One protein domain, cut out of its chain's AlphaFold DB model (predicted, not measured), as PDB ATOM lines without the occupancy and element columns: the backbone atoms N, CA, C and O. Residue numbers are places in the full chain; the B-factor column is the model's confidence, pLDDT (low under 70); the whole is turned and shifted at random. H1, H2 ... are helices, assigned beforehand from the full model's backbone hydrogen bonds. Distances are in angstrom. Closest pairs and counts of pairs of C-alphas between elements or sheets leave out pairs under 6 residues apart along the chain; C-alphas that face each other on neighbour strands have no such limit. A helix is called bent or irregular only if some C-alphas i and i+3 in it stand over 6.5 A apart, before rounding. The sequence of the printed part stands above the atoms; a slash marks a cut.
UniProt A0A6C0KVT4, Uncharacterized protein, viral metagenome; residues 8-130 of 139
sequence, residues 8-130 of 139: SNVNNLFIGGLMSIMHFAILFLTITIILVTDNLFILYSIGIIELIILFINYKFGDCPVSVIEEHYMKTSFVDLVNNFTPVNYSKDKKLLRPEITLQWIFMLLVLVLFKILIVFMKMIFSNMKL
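Overview. This is residues 8 to 130 of the 139 residues of an uncharacterized protein of viral metagenome (UniProt A0A6C0KVT4). What shape does one see first? H2 folds back side by side along the longest helix, H5, while H1 meets this pair near its own last residues and splays away from H5 as the other arm of a V. At the wide end of the V, H3 packs on H1 and H4 stands crosswise to H1 and H5; residues 123 to 130 of H5 stick out beyond the rest. What is it made of? The 123 printed residues hold five named helices, H1 to H5 in chain order, and no named strand: the class is all helix. How tightly is it built? It is loose, with a radius of gyration of the C-alphas of 17.6 A and spans of 65 by 33 by 26 A, only just elongated.

Arrangement. Which helix touches the longest one most? H5, residues 93 to 130, touches H2, residues 40 to 60, with 23 pairs of C-alphas within 8 A; the closest, Gly 47 and Leu 109, are 6.0 A apart, and the two run opposite ways at a shallow tilt of 15 degrees. Where does the hub come in? H1, residues 8 to 36, touches H5 with its residues 31 to 35 alone, the closest C-alphas being those of Ile 34 and Val 112 at 6.4 A, at a shallow tilt of 26 degrees, the same way. H1 and H2 form a helical hairpin that only just touches, with 3 pairs of C-alphas within 8 A, at a steep tilt of 40 degrees; H1, H2 and H5 are an up and down bundle, each running against the one before. And the short helices? H3, residues 64 to 73, touches residues 12 to 23 of H1, with the C-alphas of Gly 16 and Tyr 72 closest at 5.1 A. H4, residues 77 to 84, touches residues 97 to 101 of H5 about perpendicular at 90 degrees, with the C-alphas of Asp 79 and Arg 97 closest at 6.6 A; H3 and H5 are apart.

Along the chain. Where do the long helices run? H5 is 56.3 A long and ends at C-alpha 130 (-43.544, 4.393, -19.707); H1, 41.5 A, begins at C-alpha 8 (16.356, 11.321, 6.414); H2 is 30.1 A. H3 is 14.3 A and H4 11.0 A. Are their backbones even? Each O i to N i+4 pair is within hydrogen-bond range in H1, H2, H3 and H4, against 32 of 34 in H5, which is irregular: C-alphas 94 and 97 are 7.0 A apart.

Size, cuts and confidence. How far does it reach? The two C-alphas farthest apart, Ser 8 and Leu 130, are 65.7 A apart. Are there breaks or long links? The printed part has no cut, and no link is long. Where is confidence low? The mean pLDDT of the printed part is 87.2, with residues 8, 87 to 91 and 93 to 94 under 70.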
ATOM      1  N   SER A   8      16.668  10.974   7.802       65.75
ATOM      2  CA  SER A   8      16.356  11.321   6.414       65.75
ATOM      3  C   SER A   8      15.652  10.173   5.683       65.75
ATOM      4  O   SER A   8      14.653  10.405   5.004       65.75
ATOM      5  N   ASN A   9      16.070   8.924   5.917       73.62
ATOM      6  CA  ASN A   9      15.417   7.739   5.357       73.62
ATOM      7  C   ASN A   9      14.008   7.530   5.922       73.62
ATOM      8  O   ASN A   9      13.107   7.152   5.176       73.62
ATOM      9  N   VAL A  10      13.789   7.811   7.210       79.69
ATOM     10  CA  VAL A  10      12.455   7.697   7.827       79.69
ATOM     11  C   VAL A  10      11.505   8.766   7.280       79.69
ATOM     12  O   VAL A  10      10.357   8.462   6.961       79.69
ATOM     13  N   ASN A  11      11.983  10.001   7.113       82.62
ATOM     14  CA  ASN A  11      11.182  11.092   6.560       82.62
ATOM     15  C   ASN A  11      10.841  10.865   5.077       82.62
ATOM     16  O   ASN A  11       9.694  11.040   4.669       82.62
ATOM     17  N   ASN A  12      11.811  10.407   4.281       83.00
ATOM     18  CA  ASN A  12      11.596  10.073   2.872       83.00
ATOM     19  C   ASN A  12      10.608   8.912   2.706       83.00
ATOM     20  O   ASN A  12       9.719   8.984   1.860       83.00
ATOM     21  N   LEU A  13      10.704   7.883   3.556       82.44
ATOM     22  CA  LEU A  13       9.741   6.782   3.584       82.44
ATOM     23  C   LEU A  13       8.330   7.273   3.933       82.44
ATOM     24  O   LEU A  13       7.362   6.849   3.309       82.44
ATOM     25  N   PHE A  14       8.201   8.174   4.910       86.75
ATOM     26  CA  PHE A  14       6.906   8.713   5.320       86.75
ATOM     27  C   PHE A  14       6.257   9.556   4.212       86.75
ATOM     28  O   PHE A  14       5.108   9.310   3.846       86.75
ATOM     29  N   ILE A  15       6.995  10.511   3.639       86.75
ATOM     30  CA  ILE A  15       6.493  11.388   2.569       86.75
ATOM     31  C   ILE A  15       6.175  10.574   1.313       86.75
ATOM     32  O   ILE A  15       5.092  10.708   0.745       86.75
ATOM     33  N   GLY A  16       7.089   9.697   0.903       83.19
ATOM     34  CA  GLY A  16       6.891   8.824  -0.247       83.19
ATOM     35  C   GLY A  16       5.706   7.876  -0.071       83.19
ATOM     36  O   GLY A  16       4.864   7.768  -0.961       83.19
ATOM     37  N   GLY A  17       5.577   7.255   1.105       81.50
ATOM     38  CA  GLY A  17       4.456   6.375   1.426       81.50
ATOM     39  C   GLY A  17       3.110   7.098   1.381       81.50
ATOM     40  O   GLY A  17       2.151   6.577   0.812       81.50
ATOM     41  N   LEU A  18       3.039   8.326   1.906       88.38
ATOM     42  CA  LEU A  18       1.844   9.166   1.794       88.38
ATOM     43  C   LEU A  18       1.499   9.490   0.336       88.38
ATOM     44  O   LEU A  18       0.326   9.423  -0.031       88.38
ATOM     45  N   MET A  19       2.499   9.791  -0.498       87.31
ATOM     46  CA  MET A  19       2.284  10.048  -1.926       87.31
ATOM     47  C   MET A  19       1.731   8.819  -2.647       87.31
ATOM     48  O   MET A  19       0.781   8.962  -3.411       87.31
ATOM     49  N   SER A  20       2.219   7.614  -2.340       85.12
ATOM     50  CA  SER A  20       1.678   6.381  -2.928       85.12
ATOM     51  C   SER A  20       0.289   6.009  -2.450       85.12
ATOM     52  O   SER A  20      -0.539   5.580  -3.258       85.12
ATOM     53  N   ILE A  21      -0.021   6.241  -1.177       88.81
ATOM     54  CA  ILE A  21      -1.393   6.099  -0.680       88.81
ATOM     55  C   ILE A  21      -2.314   7.089  -1.398       88.81
ATOM     56  O   ILE A  21      -3.408   6.713  -1.815       88.81
ATOM     57  N   MET A  22      -1.876   8.336  -1.582       90.25
ATOM     58  CA  MET A  22      -2.645   9.348  -2.300       90.25
ATOM     59  C   MET A  22      -2.840   8.965  -3.773       90.25
ATOM     60  O   MET A  22      -3.960   9.052  -4.271       90.25
ATOM     61  N   HIS A  23      -1.793   8.500  -4.457       89.12
ATOM     62  CA  HIS A  23      -1.866   8.075  -5.855       89.12
ATOM     63  C   HIS A  23      -2.890   6.945  -6.037       89.12
ATOM     64  O   HIS A  23      -3.780   7.034  -6.887       89.12
ATOM     65  N   PHE A  24      -2.832   5.935  -5.165       88.75
ATOM     66  CA  PHE A  24      -3.812   4.853  -5.122       88.75
ATOM     67  C   PHE A  24      -5.229   5.364  -4.821       88.75
ATOM     68  O   PHE A  24      -6.186   4.981  -5.498       88.75
ATOM     69  N   ALA A  25      -5.378   6.251  -3.834       90.75
ATOM     70  CA  ALA A  25      -6.673   6.787  -3.428       90.75
ATOM     71  C   ALA A  25      -7.349   7.581  -4.553       90.75
ATOM     72  O   ALA A  25      -8.548   7.416  -4.762       90.75
ATOM     73  N   ILE A  26      -6.599   8.395  -5.306       90.50
ATOM     74  CA  ILE A  26      -7.130   9.155  -6.450       90.50
ATOM     75  C   ILE A  26      -7.685   8.200  -7.511       90.50
ATOM     76  O   ILE A  26      -8.819   8.374  -7.965       90.50
ATOM     77  N   LEU A  27      -6.917   7.168  -7.872       89.25
ATOM     78  CA  LEU A  27      -7.337   6.171  -8.855       89.25
ATOM     79  C   LEU A  27      -8.603   5.434  -8.392       89.25
ATOM     80  O   LEU A  27      -9.602   5.375  -9.113       89.25
ATOM     81  N   PHE A  28      -8.587   4.907  -7.167       91.88
ATOM     82  CA  PHE A  28      -9.684   4.107  -6.630       91.88
ATOM     83  C   PHE A  28     -10.967   4.922  -6.423       91.88
ATOM     84  O   PHE A  28     -12.068   4.450  -6.727       91.88
ATOM     85  N   LEU A  29     -10.838   6.161  -5.941       93.56
ATOM     86  CA  LEU A  29     -11.971   7.063  -5.760       93.56
ATOM     87  C   LEU A  29     -12.610   7.403  -7.107       93.56
ATOM     88  O   LEU A  29     -13.832   7.363  -7.220       93.56
ATOM     89  N   THR A  30     -11.798   7.662  -8.134       93.56
ATOM     90  CA  THR A  30     -12.285   7.945  -9.491       93.56
ATOM     91  C   THR A  30     -13.102   6.772 -10.034       93.56
ATOM     92  O   THR A  30     -14.254   6.959 -10.426       93.56
ATOM     93  N   ILE A  31     -12.575   5.545  -9.945       94.75
ATOM     94  CA  ILE A  31     -13.298   4.324 -10.346       94.75
ATOM     95  C   ILE A  31     -14.613   4.188  -9.571       94.75
ATOM     96  O   ILE A  31     -15.663   3.937 -10.162       94.75
ATOM     97  N   THR A  32     -14.577   4.382  -8.252       95.31
ATOM     98  CA  THR A  32     -15.768   4.269  -7.400       95.31
ATOM     99  C   THR A  32     -16.843   5.275  -7.808       95.31
ATOM    100  O   THR A  32     -18.012   4.905  -7.936       95.31
ATOM    101  N   ILE A  33     -16.462   6.530  -8.069       94.31
ATOM    102  CA  ILE A  33     -17.397   7.562  -8.526       94.31
ATOM    103  C   ILE A  33     -18.015   7.162  -9.867       94.31
ATOM    104  O   ILE A  33     -19.239   7.220  -9.986       94.31
ATOM    105  N   ILE A  34     -17.214   6.713 -10.842       96.06
ATOM    106  CA  ILE A  34     -17.704   6.271 -12.160       96.06
ATOM    107  C   ILE A  34     -18.730   5.143 -12.013       96.06
ATOM    108  O   ILE A  34     -19.788   5.179 -12.639       96.06
ATOM    109  N   LEU A  35     -18.450   4.143 -11.175       94.81
ATOM    110  CA  LEU A  35     -19.336   2.989 -11.011       94.81
ATOM    111  C   LEU A  35     -20.668   3.357 -10.343       94.81
ATOM    112  O   LEU A  35     -21.719   2.871 -10.774       94.81
ATOM    113  N   VAL A  36     -20.633   4.217  -9.321       95.81
ATOM    114  CA  VAL A  36     -21.802   4.553  -8.490       95.81
ATOM    115  C   VAL A  36     -22.676   5.641  -9.114       95.81
ATOM    116  O   VAL A  36     -23.897   5.607  -8.956       95.81
ATOM    117  N   THR A  37     -22.093   6.610  -9.819       95.69
ATOM    118  CA  THR A  37     -22.863   7.729 -10.369       95.69
ATOM    119  C   THR A  37     -23.637   7.326 -11.622       95.69
ATOM    120  O   THR A  37     -23.092   6.745 -12.553       95.69
ATOM    121  N   ASP A  38     -24.914   7.694 -11.681       94.81
ATOM    122  CA  ASP A  38     -25.721   7.637 -12.908       94.81
ATOM    123  C   ASP A  38     -25.932   9.045 -13.505       94.81
ATOM    124  O   ASP A  38     -26.630   9.213 -14.505       94.81
ATOM    125  N   ASN A  39     -25.338  10.084 -12.906       95.56
ATOM    126  CA  ASN A  39     -25.463  11.452 -13.394       95.56
ATOM    127  C   ASN A  39     -24.502  11.687 -14.570       95.56
ATOM    128  O   ASN A  39     -23.285  11.776 -14.384       95.56
ATOM    129  N   LEU A  40     -25.063  11.851 -15.771       93.88
ATOM    130  CA  LEU A  40     -24.307  12.094 -17.002       93.88
ATOM    131  C   LEU A  40     -23.386  13.317 -16.910       93.88
ATOM    132  O   LEU A  40     -22.272  13.263 -17.414       93.88
ATOM    133  N   PHE A  41     -23.797  14.393 -16.231       95.44
ATOM    134  CA  PHE A  41     -22.954  15.582 -16.072       95.44
ATOM    135  C   PHE A  41     -21.667  15.272 -15.295       95.44
ATOM    136  O   PHE A  41     -20.586  15.722 -15.679       95.44
ATOM    137  N   ILE A  42     -21.768  14.457 -14.238       95.62
ATOM    138  CA  ILE A  42     -20.605  14.009 -13.460       95.62
ATOM    139  C   ILE A  42     -19.707  13.120 -14.330       95.62
ATOM    140  O   ILE A  42     -18.502  13.347 -14.372       95.62
ATOM    141  N   LEU A  43     -20.282  12.165 -15.071       95.94
ATOM    142  CA  LEU A  43     -19.517  11.276 -15.956       95.94
ATOM    143  C   LEU A  43     -18.771  12.045 -17.055       95.94
ATOM    144  O   LEU A  43     -17.588  11.796 -17.272       95.94
ATOM    145  N   TYR A  44     -19.420  13.014 -17.708       95.69
ATOM    146  CA  TYR A  44     -18.764  13.863 -18.704       95.69
ATOM    147  C   TYR A  44     -17.647  14.711 -18.094       95.69
ATOM    148  O   TYR A  44     -16.578  14.829 -18.691       95.69
ATOM    149  N   SER A  45     -17.869  15.267 -16.900       96.50
ATOM    150  CA  SER A  45     -16.856  16.064 -16.202       96.50
ATOM    151  C   SER A  45     -15.619  15.225 -15.871       96.50
ATOM    152  O   SER A  45     -14.500  15.663 -16.130       96.50
ATOM    153  N   ILE A  46     -15.813  14.000 -15.370       95.69
ATOM    154  CA  ILE A  46     -14.720  13.052 -15.102       95.69
ATOM    155  C   ILE A  46     -13.986  12.702 -16.397       95.69
ATOM    156  O   ILE A  46     -12.767  12.817 -16.439       95.69
ATOM    157  N   GLY A  47     -14.706  12.378 -17.474       95.75
ATOM    158  CA  GLY A  47     -14.085  12.059 -18.763       95.75
ATOM    159  C   GLY A  47     -13.235  13.203 -19.331       95.75
ATOM    160  O   GLY A  47     -12.155  12.965 -19.866       95.75
ATOM    161  N   ILE A  48     -13.673  14.459 -19.180       96.19
ATOM    162  CA  ILE A  48     -12.880  15.632 -19.590       96.19
ATOM    163  C   ILE A  48     -11.622  15.772 -18.724       96.19
ATOM    164  O   ILE A  48     -10.541  16.024 -19.257       96.19
ATOM    165  N   ILE A  49     -11.738  15.598 -17.404       94.38
ATOM    166  CA  ILE A  49     -10.587  15.645 -16.490       94.38
ATOM    167  C   ILE A  49      -9.578  14.547 -16.849       94.38
ATOM    168  O   ILE A  49      -8.386  14.830 -16.962       94.38
ATOM    169  N   GLU A  50     -10.038  13.322 -17.099       93.25
ATOM    170  CA  GLU A  50      -9.184  12.206 -17.516       93.25
ATOM    171  C   GLU A  50      -8.494  12.474 -18.858       93.25
ATOM    172  O   GLU A  50      -7.300  12.209 -18.982       93.25
ATOM    173  N   LEU A  51      -9.184  13.078 -19.835       93.81
ATOM    174  CA  LEU A  51      -8.571  13.507 -21.100       93.81
ATOM    175  C   LEU A  51      -7.447  14.529 -20.881       93.81
ATOM    176  O   LEU A  51      -6.398  14.444 -21.523       93.81
ATOM    177  N   ILE A  52      -7.641  15.487 -19.971       93.00
ATOM    178  CA  ILE A  52      -6.612  16.477 -19.626       93.00
ATOM    179  C   ILE A  52      -5.413  15.783 -18.969       93.00
ATOM    180  O   ILE A  52      -4.272  16.039 -19.357       93.00
ATOM    181  N   ILE A  53      -5.654  14.880 -18.014       90.62
ATOM    182  CA  ILE A  53      -4.596  14.116 -17.334       90.62
ATOM    183  C   ILE A  53      -3.829  13.245 -18.335       90.62
ATOM    184  O   ILE A  53      -2.598  13.195 -18.277       90.62
ATOM    185  N   LEU A  54      -4.531  12.608 -19.276       90.44
ATOM    186  CA  LEU A  54      -3.940  11.821 -20.356       90.44
ATOM    187  C   LEU A  54      -3.022  12.687 -21.223       90.44
ATOM    188  O   LEU A  54      -1.888  12.302 -21.496       90.44
ATOM    189  N   PHE A  55      -3.482  13.877 -21.617       89.94
ATOM    190  CA  PHE A  55      -2.693  14.802 -22.430       89.94
ATOM    191  C   PHE A  55      -1.444  15.308 -21.697       89.94
ATOM    192  O   PHE A  55      -0.365  15.377 -22.287       89.94
ATOM    193  N   ILE A  56      -1.569  15.630 -20.406       88.38
ATOM    194  CA  ILE A  56      -0.434  16.013 -19.558       88.38
ATOM    195  C   ILE A  56       0.568  14.855 -19.485       88.38
ATOM    196  O   ILE A  56       1.743  15.065 -19.778       88.38
ATOM    197  N   ASN A  57       0.118  13.635 -19.185       87.69
ATOM    198  CA  ASN A  57       0.991  12.457 -19.134       87.69
ATOM    199  C   ASN A  57       1.689  12.204 -20.472       87.69
ATOM    200  O   ASN A  57       2.895  11.986 -20.501       87.69
ATOM    201  N   TYR A  58       0.961  12.299 -21.586       86.25
ATOM    202  CA  TYR A  58       1.531  12.139 -22.921       86.25
ATOM    203  C   TYR A  58       2.617  13.182 -23.218       86.25
ATOM    204  O   TYR A  58       3.671  12.848 -23.752       86.25
ATOM    205  N   LYS A  59       2.384  14.450 -22.856       87.44
ATOM    206  CA  LYS A  59       3.317  15.548 -23.140       87.44
ATOM    207  C   LYS A  59       4.552  15.539 -22.239       87.44
ATOM    208  O   LYS A  59       5.643  15.844 -22.715       87.44
ATOM    209  N   PHE A  60       4.378  15.264 -20.949       84.19
ATOM    210  CA  PHE A  60       5.466  15.286 -19.966       84.19
ATOM    211  C   PHE A  60       6.143  13.926 -19.792       84.19
ATOM    212  O   PHE A  60       7.193  13.852 -19.161       84.19
ATOM    213  N   GLY A  61       5.577  12.876 -20.386       83.50
ATOM    214  CA  GLY A  61       6.147  11.540 -20.397       83.50
ATOM    215  C   GLY A  61       6.116  10.845 -19.042       83.50
ATOM    216  O   GLY A  61       6.850   9.886 -18.893       83.50
ATOM    217  N   ASP A  62       5.335  11.315 -18.063       80.94
ATOM    218  CA  ASP A  62       5.096  10.622 -16.791       80.94
ATOM    219  C   ASP A  62       3.957  11.269 -15.984       80.94
ATOM    220  O   ASP A  62       3.585  12.426 -16.219       80.94
ATOM    221  N   CYS A  63       3.454  10.553 -14.976       84.62
ATOM    222  CA  CYS A  63       2.554  11.114 -13.979       84.62
ATOM    223  C   CYS A  63       3.362  11.953 -12.977       84.62
ATOM    224  O   CYS A  63       4.297  11.432 -12.362       84.62
ATOM    225  N   PRO A  64       2.985  13.220 -12.715       82.88
ATOM    226  CA  PRO A  64       3.673  14.056 -11.730       82.88
ATOM    227  C   PRO A  64       3.769  13.410 -10.344       82.88
ATOM    228  O   PRO A  64       4.776  13.568  -9.661       82.88
ATOM    229  N   VAL A  65       2.744  12.649  -9.942       86.25
ATOM    230  CA  VAL A  65       2.748  11.936  -8.658       86.25
ATOM    231  C   VAL A  65       3.813  10.840  -8.660       86.25
ATOM    232  O   VAL A  65       4.583  10.761  -7.711       86.25
ATOM    233  N   SER A  66       3.948  10.074  -9.746       87.12
ATOM    234  CA  SER A  66       4.987   9.042  -9.873       87.12
ATOM    235  C   SER A  66       6.407   9.594  -9.877       87.12
ATOM    236  O   SER A  66       7.297   8.975  -9.295       87.12
ATOM    237  N   VAL A  67       6.619  10.782 -10.443       86.31
ATOM    238  CA  VAL A  67       7.916  11.476 -10.372       86.31
ATOM    239  C   VAL A  67       8.265  11.848  -8.926       86.31
ATOM    240  O   VAL A  67       9.411  11.703  -8.500       86.31
ATOM    241  N   ILE A  68       7.278  12.302  -8.148       85.44
ATOM    242  CA  ILE A  68       7.463  12.632  -6.730       85.44
ATOM    243  C   ILE A  68       7.721  11.358  -5.910       85.44
ATOM    244  O   ILE A  68       8.632  11.341  -5.084       85.44
ATOM    245  N   GLU A  69       6.968  10.282  -6.146       85.38
ATOM    246  CA  GLU A  69       7.176   8.984  -5.486       85.38
ATOM    247  C   GLU A  69       8.596   8.460  -5.712       85.38
ATOM    248  O   GLU A  69       9.280   8.088  -4.757       85.38
ATOM    249  N   GLU A  70       9.073   8.498  -6.959       86.75
ATOM    250  CA  GLU A  70      10.425   8.064  -7.296       86.75
ATOM    251  C   GLU A  70      11.490   8.928  -6.613       86.75
ATOM    252  O   GLU A  70      12.494   8.396  -6.138       86.75
ATOM    253  N   HIS A  71      11.267  10.239  -6.490       87.88
ATOM    254  CA  HIS A  71      12.204  11.122  -5.796       87.88
ATOM    255  C   HIS A  71      12.418  10.715  -4.328       87.88
ATOM    256  O   HIS A  71      13.554  10.723  -3.849       87.88
ATOM    257  N   TYR A  72      11.351  10.323  -3.625       86.44
ATOM    258  CA  TYR A  72      11.419   9.978  -2.200       86.44
ATOM    259  C   TYR A  72      11.700   8.492  -1.929       86.44
ATOM    260  O   TYR A  72      12.400   8.177  -0.967       86.44
ATOM    261  N   MET A  73      11.195   7.571  -2.757       85.12
ATOM    262  CA  MET A  73      11.282   6.119  -2.516       85.12
ATOM    263  C   MET A  73      12.123   5.353  -3.540       85.12
ATOM    264  O   MET A  73      12.315   4.149  -3.377       85.12
ATOM    265  N   LYS A  74      12.633   6.014  -4.589       84.75
ATOM    266  CA  LYS A  74      13.324   5.388  -5.739       84.75
ATOM    267  C   LYS A  74      12.469   4.369  -6.503       84.75
ATOM    268  O   LYS A  74      12.990   3.565  -7.270       84.75
ATOM    269  N   THR A  75      11.162   4.380  -6.268       84.50
ATOM    270  CA  THR A  75      10.159   3.541  -6.920       84.50
ATOM    271  C   THR A  75       8.830   4.285  -6.900       84.50
ATOM    272  O   THR A  75       8.599   5.100  -6.005       84.50
ATOM    273  N   SER A  76       7.970   4.026  -7.880       87.19
ATOM    274  CA  SER A  76       6.617   4.578  -7.936       87.19
ATOM    275  C   SER A  76       5.557   3.507  -7.687       87.19
ATOM    276  O   SER A  76       5.810   2.305  -7.817       87.19
ATOM    277  N   PHE A  77       4.334   3.940  -7.387       85.31
ATOM    278  CA  PHE A  77       3.193   3.033  -7.298       85.31
ATOM    279  C   PHE A  77       2.986   2.253  -8.608       85.31
ATOM    280  O   PHE A  77       2.687   1.060  -8.578       85.31
ATOM    281  N   VAL A  78       3.218   2.889  -9.760       84.88
ATOM    282  CA  VAL A  78       3.091   2.255 -11.082       84.88
ATOM    283  C   VAL A  78       4.129   1.148 -11.263       84.88
ATOM    284  O   VAL A  78       3.788   0.063 -11.736       84.88
ATOM    285  N   ASP A  79       5.372   1.381 -10.829       85.25
ATOM    286  CA  ASP A  79       6.431   0.363 -10.861       85.25
ATOM    287  C   ASP A  79       6.070  -0.832  -9.975       85.25
ATOM    288  O   ASP A  79       6.249  -1.988 -10.363       85.25
ATOM    289  N   LEU A  80       5.516  -0.556  -8.791       84.25
ATOM    290  CA  LEU A  80       5.091  -1.582  -7.851       84.25
ATOM    291  C   LEU A  80       3.965  -2.441  -8.439       84.25
ATOM    292  O   LEU A  80       4.071  -3.665  -8.428       84.25
ATOM    293  N   VAL A  81       2.928  -1.819  -9.008       83.88
ATOM    294  CA  VAL A  81       1.823  -2.528  -9.674       83.88
ATOM    295  C   VAL A  81       2.331  -3.342 -10.861       83.88
ATOM    296  O   VAL A  81       1.964  -4.506 -10.991       83.88
ATOM    297  N   ASN A  82       3.225  -2.790 -11.684       83.81
ATOM    298  CA  ASN A  82       3.804  -3.514 -12.815       83.81
ATOM    299  C   ASN A  82       4.613  -4.747 -12.379       83.81
ATOM    300  O   ASN A  82       4.656  -5.740 -13.097       83.81
ATOM    301  N   ASN A  83       5.219  -4.745 -11.191       83.94
ATOM    302  CA  ASN A  83       5.885  -5.945 -10.677       83.94
ATOM    303  C   ASN A  83       4.897  -7.080 -10.350       83.94
ATOM    304  O   ASN A  83       5.251  -8.249 -10.489       83.94
ATOM    305  N   PHE A  84       3.669  -6.755  -9.933       83.12
ATOM    306  CA  PHE A  84       2.625  -7.747  -9.638       83.12
ATOM    307  C   PHE A  84       1.825  -8.149 -10.877       83.12
ATOM    308  O   PHE A  84       1.451  -9.312 -11.030       83.12
ATOM    309  N   THR A  85       1.568  -7.196 -11.767       80.19
ATOM    310  CA  THR A  85       0.863  -7.392 -13.032       80.19
ATOM    311  C   THR A  85       1.746  -6.868 -14.162       80.19
ATOM    312  O   THR A  85       1.554  -5.731 -14.595       80.19
ATOM    313  N   PRO A  86       2.740  -7.655 -14.612       76.56
ATOM    314  CA  PRO A  86       3.712  -7.202 -15.595       76.56
ATOM    315  C   PRO A  86       3.042  -6.977 -16.936       76.56
ATOM    316  O   PRO A  86       2.531  -7.908 -17.565       76.56
ATOM    317  N   VAL A  87       3.086  -5.730 -17.384       69.75
ATOM    318  CA  VAL A  87       2.564  -5.329 -18.678       69.75
ATOM    319  C   VAL A  87       3.720  -4.809 -19.515       69.75
ATOM    320  O   VAL A  87       4.307  -3.770 -19.229       69.75
ATOM    321  N   ASN A  88       4.119  -5.599 -20.511       68.88
ATOM    322  CA  ASN A  88       5.358  -5.379 -21.247       68.88
ATOM    323  C   ASN A  88       5.051  -4.831 -22.644       68.88
ATOM    324  O   ASN A  88       4.857  -5.593 -23.591       68.88
ATOM    325  N   TYR A  89       4.962  -3.505 -22.741       65.94
ATOM    326  CA  TYR A  89       4.606  -2.793 -23.974       65.94
ATOM    327  C   TYR A  89       5.811  -2.348 -24.792       65.94
ATOM    328  O   TYR A  89       5.755  -2.335 -26.022       65.94
ATOM    329  N   SER A  90       6.926  -2.075 -24.122       67.19
ATOM    330  CA  SER A  90       8.156  -1.634 -24.757       67.19
ATOM    331  C   SER A  90       9.347  -2.424 -24.245       67.19
ATOM    332  O   SER A  90       9.447  -2.793 -23.076       67.19
ATOM    333  N   LYS A  91      10.292  -2.675 -25.155       67.00
ATOM    334  CA  LYS A  91      11.594  -3.256 -24.812       67.00
ATOM    335  C   LYS A  91      12.471  -2.260 -24.045       67.00
ATOM    336  O   LYS A  91      13.438  -2.681 -23.410       67.00
ATOM    337  N   ASP A  92      12.154  -0.965 -24.109       73.88
ATOM    338  CA  ASP A  92      12.864   0.076 -23.377       73.88
ATOM    339  C   ASP A  92      12.248   0.280 -21.987       73.88
ATOM    340  O   ASP A  92      11.148   0.813 -21.833       73.88
ATOM    341  N   LYS A  93      13.004  -0.100 -20.952       68.12
ATOM    342  CA  LYS A  93      12.606   0.064 -19.548       68.12
ATOM    343  C   LYS A  93      12.349   1.523 -19.160       68.12
ATOM    344  O   LYS A  93      11.597   1.749 -18.220       68.12
ATOM    345  N   LYS A  94      12.950   2.499 -19.854       66.75
ATOM    346  CA  LYS A  94      12.730   3.930 -19.580       66.75
ATOM    347  C   LYS A  94      11.375   4.428 -20.075       66.75
ATOM    348  O   LYS A  94      10.843   5.369 -19.501       66.75
ATOM    349  N   LEU A  95      10.824   3.807 -21.118       71.12
ATOM    350  CA  LEU A  95       9.515   4.161 -21.678       71.12
ATOM    351  C   LEU A  95       8.373   3.335 -21.074       71.12
ATOM    352  O   LEU A  95       7.208   3.695 -21.210       71.12
ATOM    353  N   LEU A  96       8.707   2.270 -20.343       80.56
ATOM    354  CA  LEU A  96       7.740   1.315 -19.820       80.56
ATOM    355  C   LEU A  96       6.742   1.936 -18.824       80.56
ATOM    356  O   LEU A  96       5.536   1.776 -18.994       80.56
ATOM    357  N   ARG A  97       7.205   2.667 -17.799       83.44
ATOM    358  CA  ARG A  97       6.311   3.293 -16.799       83.44
ATOM    359  C   ARG A  97       5.365   4.344 -17.411       83.44
ATOM    360  O   ARG A  97       4.165   4.283 -17.123       83.44
ATOM    361  N   PRO A  98       5.846   5.278 -18.251       85.31
ATOM    362  CA  PRO A  98       4.981   6.246 -18.927       85.31
ATOM    363  C   PRO A  98       3.888   5.593 -19.775       85.31
ATOM    364  O   PRO A  98       2.726   5.989 -19.701       85.31
ATOM    365  N   GLU A  99       4.240   4.559 -20.542       84.31
ATOM    366  CA  GLU A  99       3.296   3.814 -21.381       84.31
ATOM    367  C   GLU A  99       2.236   3.090 -20.544       84.31
ATOM    368  O   GLU A  99       1.045   3.179 -20.847       84.31
ATOM    369  N   ILE A 100       2.649   2.434 -19.451       86.38
ATOM    370  CA  ILE A 100       1.727   1.789 -18.509       86.38
ATOM    371  C   ILE A 100       0.750   2.826 -17.953       86.38
ATOM    372  O   ILE A 100      -0.462   2.632 -18.016       86.38
ATOM    373  N   THR A 101       1.258   3.948 -17.450       87.75
ATOM    374  CA  THR A 101       0.435   5.020 -16.871       87.75
ATOM    375  C   THR A 101      -0.587   5.550 -17.872       87.75
ATOM    376  O   THR A 101      -1.774   5.660 -17.556       87.75
ATOM    377  N   LEU A 102      -0.146   5.821 -19.104       86.62
ATOM    378  CA  LEU A 102      -1.008   6.279 -20.189       86.62
ATOM    379  C   LEU A 102      -2.141   5.283 -20.456       86.62
ATOM    380  O   LEU A 102      -3.293   5.680 -20.626       86.62
ATOM    381  N   GLN A 103      -1.833   3.989 -20.446       86.56
ATOM    382  CA  GLN A 103      -2.833   2.955 -20.654       86.56
ATOM    383  C   GLN A 103      -3.833   2.850 -19.506       86.56
ATOM    384  O   GLN A 103      -5.023   2.684 -19.769       86.56
ATOM    385  N   TRP A 104      -3.398   2.955 -18.251       88.44
ATOM    386  CA  TRP A 104      -4.326   2.960 -17.116       88.44
ATOM    387  C   TRP A 104      -5.310   4.128 -17.212       88.44
ATOM    388  O   TRP A 104      -6.513   3.923 -17.057       88.44
ATOM    389  N   ILE A 105      -4.830   5.324 -17.567       89.94
ATOM    390  CA  ILE A 105      -5.697   6.490 -17.795       89.94
ATOM    391  C   ILE A 105      -6.632   6.247 -18.987       89.94
ATOM    392  O   ILE A 105      -7.824   6.536 -18.909       89.94
ATOM    393  N   PHE A 106      -6.133   5.665 -20.080       88.94
ATOM    394  CA  PHE A 106      -6.962   5.324 -21.237       88.94
ATOM    395  C   PHE A 106      -8.064   4.308 -20.889       88.94
ATOM    396  O   PHE A 106      -9.204   4.459 -21.327       88.94
ATOM    397  N   MET A 107      -7.760   3.303 -20.066       91.81
ATOM    398  CA  MET A 107      -8.736   2.315 -19.597       91.81
ATOM    399  C   MET A 107      -9.829   2.941 -18.723       91.81
ATOM    400  O   MET A 107     -10.991   2.553 -18.856       91.81
ATOM    401  N   LEU A 108      -9.493   3.923 -17.878       93.25
ATOM    402  CA  LEU A 108     -10.496   4.702 -17.139       93.25
ATOM    403  C   LEU A 108     -11.425   5.461 -18.092       93.25
ATOM    404  O   LEU A 108     -12.644   5.395 -17.950       93.25
ATOM    405  N   LEU A 109     -10.864   6.060 -19.139       94.31
ATOM    406  CA  LEU A 109     -11.629   6.796 -20.144       94.31
ATOM    407  C   LEU A 109     -12.629   5.892 -20.873       94.31
ATOM    408  O   LEU A 109     -13.795   6.247 -21.062       94.31
ATOM    409  N   VAL A 110     -12.196   4.683 -21.238       95.31
ATOM    410  CA  VAL A 110     -13.074   3.651 -21.808       95.31
ATOM    411  C   VAL A 110     -14.166   3.251 -20.812       95.31
ATOM    412  O   VAL A 110     -15.323   3.099 -21.211       95.31
ATOM    413  N   LEU A 111     -13.841   3.126 -19.521       95.81
ATOM    414  CA  LEU A 111     -14.816   2.825 -18.470       95.81
ATOM    415  C   LEU A 111     -15.873   3.932 -18.340       95.81
ATOM    416  O   LEU A 111     -17.062   3.618 -18.245       95.81
ATOM    417  N   VAL A 112     -15.477   5.207 -18.398       96.94
ATOM    418  CA  VAL A 112     -16.403   6.352 -18.417       96.94
ATOM    419  C   VAL A 112     -17.344   6.264 -19.617       96.94
ATOM    420  O   VAL A 112     -18.562   6.344 -19.450       96.94
ATOM    421  N   LEU A 113     -16.809   6.044 -20.824       95.88
ATOM    422  CA  LEU A 113     -17.618   5.915 -22.043       95.88
ATOM    423  C   LEU A 113     -18.605   4.747 -21.951       95.88
ATOM    424  O   LEU A 113     -19.782   4.896 -22.286       95.88
ATOM    425  N   PHE A 114     -18.155   3.598 -21.449       96.88
ATOM    426  CA  PHE A 114     -19.006   2.428 -21.263       96.88
ATOM    427  C   PHE A 114     -20.118   2.684 -20.239       96.88
ATOM    428  O   PHE A 114     -21.282   2.356 -20.481       96.88
ATOM    429  N   LYS A 115     -19.795   3.338 -19.118       96.19
ATOM    430  CA  LYS A 115     -20.783   3.730 -18.110       96.19
ATOM    431  C   LYS A 115     -21.815   4.704 -18.684       96.19
ATOM    432  O   LYS A 115     -23.007   4.518 -18.446       96.19
ATOM    433  N   ILE A 116     -21.389   5.690 -19.474       96.12
ATOM    434  CA  ILE A 116     -22.293   6.615 -20.174       96.12
ATOM    435  C   ILE A 116     -23.262   5.837 -21.073       96.12
ATOM    436  O   ILE A 116     -24.472   6.045 -20.980       96.12
ATOM    437  N   LEU A 117     -22.764   4.898 -21.886       95.75
ATOM    438  CA  LEU A 117     -23.609   4.051 -22.740       95.75
ATOM    439  C   LEU A 117     -24.644   3.263 -21.926       95.75
ATOM    440  O   LEU A 117     -25.821   3.249 -22.290       95.75
ATOM    441  N   ILE A 118     -24.242   2.664 -20.800       95.62
ATOM    442  CA  ILE A 118     -25.160   1.946 -19.899       95.62
ATOM    443  C   ILE A 118     -26.259   2.874 -19.373       95.62
ATOM    444  O   ILE A 118     -27.437   2.508 -19.393       95.62
ATOM    445  N   VAL A 119     -25.896   4.073 -18.909       95.19
ATOM    446  CA  VAL A 119     -26.860   5.055 -18.392       95.19
ATOM    447  C   VAL A 119     -27.841   5.475 -19.491       95.19
ATOM    448  O   VAL A 119     -29.051   5.475 -19.256       95.19
ATOM    449  N   PHE A 120     -27.361   5.735 -20.710       92.44
ATOM    450  CA  PHE A 120     -28.227   6.036 -21.854       92.44
ATOM    451  C   PHE A 120     -29.186   4.892 -22.179       92.44
ATOM    452  O   PHE A 120     -30.385   5.126 -22.338       92.44
ATOM    453  N   MET A 121     -28.695   3.652 -22.235       92.81
ATOM    454  CA  MET A 121     -29.552   2.486 -22.465       92.81
ATOM    455  C   MET A 121     -30.635   2.383 -21.387       92.81
ATOM    456  O   MET A 121     -31.811   2.221 -21.714       92.81
ATOM    457  N   LYS A 122     -30.272   2.550 -20.108       92.06
ATOM    458  CA  LYS A 122     -31.217   2.544 -18.980       92.06
ATOM    459  C   LYS A 122     -32.307   3.609 -19.145       92.06
ATOM    460  O   LYS A 122     -33.482   3.301 -18.939       92.06
ATOM    461  N   MET A 123     -31.949   4.823 -19.565       90.88
ATOM    462  CA  MET A 123     -32.912   5.899 -19.838       90.88
ATOM    463  C   MET A 123     -33.867   5.544 -20.986       90.88
ATOM    464  O   MET A 123     -35.080   5.697 -20.843       90.88
ATOM    465  N   ILE A 124     -33.344   5.023 -22.100       90.88
ATOM    466  CA  ILE A 124     -34.151   4.634 -23.267       90.88
ATOM    467  C   ILE A 124     -35.143   3.524 -22.890       90.88
ATOM    468  O   ILE A 124     -36.339   3.654 -23.148       90.88
ATOM    469  N   PHE A 125     -34.681   2.466 -22.216       89.38
ATOM    470  CA  PHE A 125     -35.552   1.371 -21.774       89.38
ATOM    471  C   PHE A 125     -36.626   1.824 -20.778       89.38
ATOM    472  O   PHE A 125     -37.762   1.352 -20.858       89.38
ATOM    473  N   SER A 126     -36.302   2.745 -19.868       86.81
ATOM    474  CA  SER A 126     -37.285   3.307 -18.935       86.81
ATOM    475  C   SER A 126     -38.369   4.109 -19.663       86.81
ATOM    476  O   SER A 126     -39.555   3.958 -19.366       86.81
ATOM    477  N   ASN A 127     -37.984   4.916 -20.653       82.38
ATOM    478  CA  ASN A 127     -38.920   5.738 -21.421       82.38
ATOM    479  C   ASN A 127     -39.840   4.899 -22.320       82.38
ATOM    480  O   ASN A 127     -41.029   5.201 -22.426       82.38
ATOM    481  N   MET A 128     -39.328   3.818 -22.922       81.88
ATOM    482  CA  MET A 128     -40.153   2.893 -23.712       81.88
ATOM    483  C   MET A 128     -41.233   2.224 -22.851       81.88
ATOM    484  O   MET A 128     -42.409   2.275 -23.205       81.88
ATOM    485  N   LYS A 129     -40.870   1.703 -21.667       76.31
ATOM    486  CA  LYS A 129     -41.841   1.105 -20.730       76.31
ATOM    487  C   LYS A 129     -42.930   2.091 -20.298       76.31
ATOM    488  O   LYS A 129     -44.090   1.710 -20.175       76.31
ATOM    489  N   LEU A 130     -42.574   3.359 -20.074       72.88
ATOM    490  CA  LEU A 130     -43.544   4.393 -19.707       72.88
ATOM    491  C   LEU A 130     -44.535   4.680 -20.848       72.88
ATOM    492  O   LEU A 130     -45.736   4.768 -20.602       72.88
TER     493      LEU A 130